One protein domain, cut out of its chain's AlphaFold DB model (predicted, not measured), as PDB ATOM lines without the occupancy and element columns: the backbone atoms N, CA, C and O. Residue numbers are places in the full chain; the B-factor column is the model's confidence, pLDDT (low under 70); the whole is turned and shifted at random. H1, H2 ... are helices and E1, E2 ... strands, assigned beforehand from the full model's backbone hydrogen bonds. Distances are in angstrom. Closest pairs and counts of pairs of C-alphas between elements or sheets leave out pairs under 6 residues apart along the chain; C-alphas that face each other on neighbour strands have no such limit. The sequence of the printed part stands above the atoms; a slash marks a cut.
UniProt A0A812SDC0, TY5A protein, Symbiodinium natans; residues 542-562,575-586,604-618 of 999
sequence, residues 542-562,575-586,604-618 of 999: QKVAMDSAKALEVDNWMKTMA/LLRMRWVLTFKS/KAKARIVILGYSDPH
ATOM      1  N   GLN A 542     -32.457 -42.326  56.482       78.88
ATOM      2  CA  GLN A 542     -31.974 -41.269  55.593       78.88
ATOM      3  C   GLN A 542     -33.105 -40.383  55.078       78.88
ATOM      4  O   GLN A 542     -32.889 -39.188  54.877       78.88
ATOM      5  N   LYS A 543     -34.302 -40.942  54.850       81.94
ATOM      6  CA  LYS A 543     -35.483 -40.155  54.466       81.94
ATOM      7  C   LYS A 543     -35.882 -39.198  55.578       81.94
ATOM      8  O   LYS A 543     -36.013 -38.012  55.297       81.94
ATOM      9  N   VAL A 544     -35.950 -39.674  56.823       83.94
ATOM     10  CA  VAL A 544     -36.251 -38.830  57.994       83.94
ATOM     11  C   VAL A 544     -35.230 -37.696  58.134       83.94
ATOM     12  O   VAL A 544     -35.614 -36.534  58.278       83.94
ATOM     13  N   ALA A 545     -33.933 -37.996  58.004       81.50
ATOM     14  CA  ALA A 545     -32.885 -36.976  58.036       81.50
ATOM     15  C   ALA A 545     -33.016 -35.957  56.887       81.50
ATOM     16  O   ALA A 545     -32.847 -34.752  57.087       81.50
ATOM     17  N   MET A 546     -33.339 -36.422  55.676       87.00
ATOM     18  CA  MET A 546     -33.500 -35.566  54.500       87.00
ATOM     19  C   MET A 546     -34.765 -34.702  54.577       87.00
ATOM     20  O   MET A 546     -34.740 -33.553  54.144       87.00
ATOM     21  N   ASP A 547     -35.852 -35.213  55.152       84.19
ATOM     22  CA  ASP A 547     -37.095 -34.461  55.345       84.19
ATOM     23  C   ASP A 547     -36.953 -33.400  56.438       84.19
ATOM     24  O   ASP A 547     -37.427 -32.279  56.257       84.19
ATOM     25  N   SER A 548     -36.191 -33.685  57.500       85.50
ATOM     26  CA  SER A 548     -35.782 -32.666  58.476       85.50
ATOM     27  C   SER A 548     -34.961 -31.543  57.818       85.50
ATOM     28  O   SER A 548     -35.225 -30.362  58.046       85.50
ATOM     29  N   ALA A 549     -34.031 -31.883  56.915       84.12
ATOM     30  CA  ALA A 549     -33.248 -30.897  56.160       84.12
ATOM     31  C   ALA A 549     -34.103 -30.058  55.188       84.12
ATOM     32  O   ALA A 549     -33.866 -28.859  55.047       84.12
ATOM     33  N   LYS A 550     -35.099 -30.665  54.525       86.62
ATOM     34  CA  LYS A 550     -36.062 -29.939  53.678       86.62
ATOM     35  C   LYS A 550     -36.908 -28.971  54.500       86.62
ATOM     36  O   LYS A 550     -37.083 -27.834  54.080       86.62
ATOM     37  N   ALA A 551     -37.403 -29.402  55.662       83.25
ATOM     38  CA  ALA A 551     -38.195 -28.556  56.551       83.25
ATOM     39  C   ALA A 551     -37.395 -27.333  57.024       83.25
ATOM     40  O   ALA A 551     -37.912 -26.220  56.997       83.25
ATOM     41  N   LEU A 552     -36.116 -27.520  57.367       83.69
ATOM     42  CA  LEU A 552     -35.225 -26.426  57.754       83.69
ATOM     43  C   LEU A 552     -34.979 -25.430  56.608       83.69
ATOM     44  O   LEU A 552     -34.948 -24.226  56.837       83.69
ATOM     45  N   GLU A 553     -34.808 -25.914  55.373       82.19
ATOM     46  CA  GLU A 553     -34.654 -25.045  54.197       82.19
ATOM     47  C   GLU A 553     -35.937 -24.250  53.913       82.19
ATOM     48  O   GLU A 553     -35.849 -23.060  53.630       82.19
ATOM     49  N   VAL A 554     -37.121 -24.864  54.042       78.69
ATOM     50  CA  VAL A 554     -38.412 -24.162  53.901       78.69
ATOM     51  C   VAL A 554     -38.586 -23.109  54.993       78.69
ATOM     52  O   VAL A 554     -38.989 -21.991  54.691       78.69
ATOM     53  N   ASP A 555     -38.257 -23.429  56.243       76.81
ATOM     54  CA  ASP A 555     -38.349 -22.485  57.360       76.81
ATOM     55  C   ASP A 555     -37.366 -21.311  57.191       76.81
ATOM     56  O   ASP A 555     -37.740 -20.153  57.362       76.81
ATOM     57  N   ASN A 556     -36.133 -21.576  56.746       72.81
ATOM     58  CA  ASN A 556     -35.173 -20.527  56.385       72.81
ATOM     59  C   ASN A 556     -35.658 -19.681  55.200       72.81
ATOM     60  O   ASN A 556     -35.522 -18.457  55.221       72.81
ATOM     61  N   TRP A 557     -36.241 -20.311  54.179       65.56
ATOM     62  CA  TRP A 557     -36.809 -19.622  53.021       65.56
ATOM     63  C   TRP A 557     -38.000 -18.734  53.417       65.56
ATOM     64  O   TRP A 557     -38.081 -17.600  52.963       65.56
ATOM     65  N   MET A 558     -38.853 -19.191  54.340       64.19
ATOM     66  CA  MET A 558     -39.971 -18.422  54.909       64.19
ATOM     67  C   MET A 558     -39.505 -17.273  55.821       64.19
ATOM     68  O   MET A 558     -40.128 -16.212  55.843       64.19
ATOM     69  N   LYS A 559     -38.416 -17.467  56.579       62.09
ATOM     70  CA  LYS A 559     -37.812 -16.443  57.453       62.09
ATOM     71  C   LYS A 559     -37.097 -15.342  56.676       62.09
ATOM     72  O   LYS A 559     -37.071 -14.195  57.119       62.09
ATOM     73  N   THR A 560     -36.513 -15.680  55.529       56.69
ATOM     74  CA  THR A 560     -35.910 -14.701  54.623       56.69
ATOM     75  C   THR A 560     -37.064 -13.932  53.975       56.69
ATOM     76  O   THR A 560     -37.774 -14.483  53.148       56.69
ATOM     77  N   MET A 561     -37.296 -12.688  54.401       44.47
ATOM     78  CA  MET A 561     -38.484 -11.831  54.172       44.47
ATOM     79  C   MET A 561     -38.994 -11.643  52.716       44.47
ATOM     80  O   MET A 561     -39.933 -10.881  52.503       44.47
ATOM     81  N   ALA A 562     -38.453 -12.346  51.719       47.22
ATOM     82  CA  ALA A 562     -38.836 -12.292  50.307       47.22
ATOM     83  C   ALA A 562     -40.291 -12.722  50.013       47.22
ATOM     84  O   ALA A 562     -40.812 -12.415  48.946       47.22
ATOM     85  N   LEU A 575     -46.166 -18.790  37.766       65.69
ATOM     86  CA  LEU A 575     -45.684 -19.775  38.729       65.69
ATOM     87  C   LEU A 575     -44.434 -20.489  38.200       65.69
ATOM     88  O   LEU A 575     -44.510 -21.367  37.339       65.69
ATOM     89  N   LEU A 576     -43.284 -20.154  38.780       67.50
ATOM     90  CA  LEU A 576     -42.014 -20.807  38.471       67.50
ATOM     91  C   LEU A 576     -41.959 -22.216  39.059       67.50
ATOM     92  O   LEU A 576     -42.321 -22.461  40.214       67.50
ATOM     93  N   ARG A 577     -41.446 -23.163  38.273       69.88
ATOM     94  CA  ARG A 577     -41.248 -24.535  38.749       69.88
ATOM     95  C   ARG A 577     -39.978 -24.595  39.594       69.88
ATOM     96  O   ARG A 577     -38.935 -24.069  39.217       69.88
ATOM     97  N   MET A 578     -40.047 -25.284  40.728       72.38
ATOM     98  CA  MET A 578     -38.908 -25.490  41.627       72.38
ATOM     99  C   MET A 578     -38.577 -26.978  41.744       72.38
ATOM    100  O   MET A 578     -39.452 -27.834  41.594       72.38
ATOM    101  N   ARG A 579     -37.312 -27.297  42.032       80.31
ATOM    102  CA  ARG A 579     -36.863 -28.665  42.325       80.31
ATOM    103  C   ARG A 579     -35.994 -28.723  43.576       80.31
ATOM    104  O   ARG A 579     -35.326 -27.756  43.928       80.31
ATOM    105  N   TRP A 580     -35.967 -29.894  44.203       83.12
ATOM    106  CA  TRP A 580     -35.082 -30.185  45.328       83.12
ATOM    107  C   TRP A 580     -33.737 -30.719  44.850       83.12
ATOM    108  O   TRP A 580     -33.693 -31.633  44.031       83.12
ATOM    109  N   VAL A 581     -32.653 -30.202  45.424       82.19
ATOM    110  CA  VAL A 581     -31.307 -30.774  45.311       82.19
ATOM    111  C   VAL A 581     -30.912 -31.324  46.678       82.19
ATOM    112  O   VAL A 581     -30.870 -30.587  47.663       82.19
ATOM    113  N   LEU A 582     -30.660 -32.632  46.742       85.00
ATOM    114  CA  LEU A 582     -30.458 -33.378  47.988       85.00
ATOM    115  C   LEU A 582     -29.044 -33.963  48.037       85.00
ATOM    116  O   LEU A 582     -28.617 -34.628  47.095       85.00
ATOM    117  N   THR A 583     -28.322 -33.730  49.134       82.31
ATOM    118  CA  THR A 583     -26.924 -34.163  49.325       82.31
ATOM    119  C   THR A 583     -26.666 -34.575  50.780       82.31
ATOM    120  O   THR A 583     -27.354 -34.108  51.687       82.31
ATOM    121  N   PHE A 584     -25.672 -35.432  51.030       79.44
ATOM    122  CA  PHE A 584     -25.174 -35.715  52.387       79.44
ATOM    123  C   PHE A 584     -23.897 -34.917  52.670       79.44
ATOM    124  O   PHE A 584     -23.069 -34.735  51.775       79.44
ATOM    125  N   LYS A 585     -23.727 -34.447  53.912       63.41
ATOM    126  CA  LYS A 585     -22.463 -33.852  54.366       63.41
ATOM    127  C   LYS A 585     -21.499 -34.970  54.767       63.41
ATOM    128  O   LYS A 585     -21.896 -35.892  55.473       63.41
ATOM    129  N   SER A 586     -20.237 -34.890  54.345       49.25
ATOM    130  CA  SER A 586     -19.194 -35.776  54.869       49.25
ATOM    131  C   SER A 586     -18.937 -35.459  56.344       49.25
ATOM    132  O   SER A 586     -18.894 -34.292  56.737       49.25
ATOM    133  N   LYS A 604     -25.998 -36.699  58.660       66.12
ATOM    134  CA  LYS A 604     -26.256 -35.258  58.445       66.12
ATOM    135  C   LYS A 604     -26.566 -34.965  56.961       66.12
ATOM    136  O   LYS A 604     -25.678 -34.965  56.104       66.12
ATOM    137  N   ALA A 605     -27.835 -34.690  56.651       81.06
ATOM    138  CA  ALA A 605     -28.337 -34.383  55.306       81.06
ATOM    139  C   ALA A 605     -28.405 -32.869  55.006       81.06
ATOM    140  O   ALA A 605     -28.438 -32.039  55.915       81.06
ATOM    141  N   LYS A 606     -28.420 -32.492  53.721       81.38
ATOM    142  CA  LYS A 606     -28.593 -31.113  53.240       81.38
ATOM    143  C   LYS A 606     -29.528 -31.090  52.029       81.38
ATOM    144  O   LYS A 606     -29.268 -31.762  51.031       81.38
ATOM    145  N   ALA A 607     -30.566 -30.262  52.098       85.56
ATOM    146  CA  ALA A 607     -31.519 -30.030  51.018       85.56
ATOM    147  C   ALA A 607     -31.472 -28.559  50.575       85.56
ATOM    148  O   ALA A 607     -31.253 -27.676  51.402       85.56
ATOM    149  N   ARG A 608     -31.648 -28.300  49.276       78.56
ATOM    150  CA  ARG A 608     -31.752 -26.955  48.686       78.56
ATOM    151  C   ARG A 608     -32.933 -26.891  47.726       78.56
ATOM    152  O   ARG A 608     -33.111 -27.818  46.932       78.56
ATOM    153  N   ILE A 609     -33.694 -25.801  47.770       79.69
ATOM    154  CA  ILE A 609     -34.719 -25.493  46.766       79.69
ATOM    155  C   ILE A 609     -34.047 -24.703  45.641       79.69
ATOM    156  O   ILE A 609     -33.366 -23.714  45.897       79.69
ATOM    157  N   VAL A 610     -34.212 -25.152  44.398       74.12
ATOM    158  CA  VAL A 610     -33.656 -24.490  43.213       74.12
ATOM    159  C   VAL A 610     -34.786 -24.160  42.251       74.12
ATOM    160  O   VAL A 610     -35.595 -25.025  41.909       74.12
ATOM    161  N   ILE A 611     -34.823 -22.909  41.801       73.56
ATOM    162  CA  ILE A 611     -35.760 -22.442  40.782       73.56
ATOM    163  C   ILE A 611     -35.274 -22.927  39.418       73.56
ATOM    164  O   ILE A 611     -34.097 -22.806  39.077       73.56
ATOM    165  N   LEU A 612     -36.178 -23.496  38.627       68.38
ATOM    166  CA  LEU A 612     -35.886 -23.896  37.259       68.38
ATOM    167  C   LEU A 612     -35.985 -22.659  36.368       68.38
ATOM    168  O   LEU A 612     -37.061 -22.348  35.868       68.38
ATOM    169  N   GLY A 613     -34.866 -21.951  36.185       52.66
ATOM    170  CA  GLY A 613     -34.826 -20.673  35.460       52.66
ATOM    171  C   GLY A 613     -35.440 -20.720  34.055       52.66
ATOM    172  O   GLY A 613     -36.106 -19.782  33.655       52.66
ATOM    173  N   TYR A 614     -35.350 -21.851  33.344       61.72
ATOM    174  CA  TYR A 614     -35.994 -22.024  32.030       61.72
ATOM    175  C   TYR A 614     -37.533 -21.969  32.055       61.72
ATOM    176  O   TYR A 614     -38.156 -21.902  31.002       61.72
ATOM    177  N   SER A 615     -38.150 -22.089  33.234       60.62
ATOM    178  CA  SER A 615     -39.605 -22.003  33.396       60.62
ATOM    179  C   SER A 615     -40.110 -20.573  33.574       60.62
ATOM    180  O   SER A 615     -41.318 -20.392  33.692       60.62
ATOM    181  N   ASP A 616     -39.210 -19.585  33.584       60.66
ATOM    182  CA  ASP A 616     -39.566 -18.172  33.621       60.66
ATOM    183  C   ASP A 616     -40.086 -17.706  32.247       60.66
ATOM    184  O   ASP A 616     -39.330 -17.732  31.270       60.66
ATOM    185  N   PRO A 617     -41.364 -17.284  32.135       60.00
ATOM    186  CA  PRO A 617     -41.930 -16.752  30.893       60.00
ATOM    187  C   PRO A 617     -41.213 -15.492  30.392       60.00
ATOM    188  O   PRO A 617     -41.311 -15.175  29.210       60.00
ATOM    189  N   HIS A 618     -40.502 -14.798  31.285       56.72
ATOM    190  CA  HIS A 618     -39.760 -13.570  31.026       56.72
ATOM    191  C   HIS A 618     -38.245 -13.786  31.067       56.72
ATOM    192  O   HIS A 618     -37.504 -12.823  31.195       56.72
TER     193      HIS A 618
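Overview. This is residues 542 to 562, 575 to 586 and 604 to 618 of the 999 residues of the protein "TY5A protein" of Symbiodinium natans (UniProt A0A812SDC0). One long helix, H1, packs on a narrow twisted ribbon of two antiparallel strands, mainly over E2, and its last residues, 558 and 559, run away from the ribbon. Residues 612 to 618 run on beyond the end of E2 and add to the length. The printed part has 48 residues, with H1, E1 and E2 in that order along the chain; the sheet's order is E1 - E2, and the class is mixed, helices and strands. The whole is loose, with a radius of gyration of the C-alphas of 12.5 A, and elongated, with spans of 38 by 23 by 17 A.

Along the chain. H1 is residues 542 to 559, 25.6 A from first to last C-alpha, and begins with C-alpha 542 at (-31.974, -41.269, 55.593). E1 is residues 578 to 584, 20.2 A long, with C-alpha 578 at (-38.908, -25.490, 41.627). E2 is residues 605 to 611, also 20.2 A long, and ends with C-alpha 611 at (-35.760, -22.442, 40.782).

Arrangement. E1 and E2 are antiparallel neighbours, with 158 degrees between their directions. N 581 and O 608 are within hydrogen-bond range at 2.9 A, and so are N 606 and O 583 at 2.8 A. H1 and E2 have 14 pairs of C-alphas within 8 A, the closest those of Lys 550 and Ala 607, 5.3 A apart. H1 and E1 have 1 such pair, the C-alphas of Met 546 and Leu 582, 7.5 A apart. In H1 every O i to N i+4 pair is within hydrogen-bond range.

Size, cuts and confidence. The two C-alphas farthest apart are those of Ser 586 and His 618, 38.5 A. Residues 563 to 574 are not printed, with 15.4 A between C-alphas 562 and 575; residues 587 to 603 are not printed, with 7.9 A between C-alphas 586 and 604. The links H1 to E1 and E1 to E2 run across these cuts. The mean pLDDT of the printed part is 72.8, and it is under 70 at residues 557 to 562, 575 to 577, 585 to 586, 604 and 612 to 618.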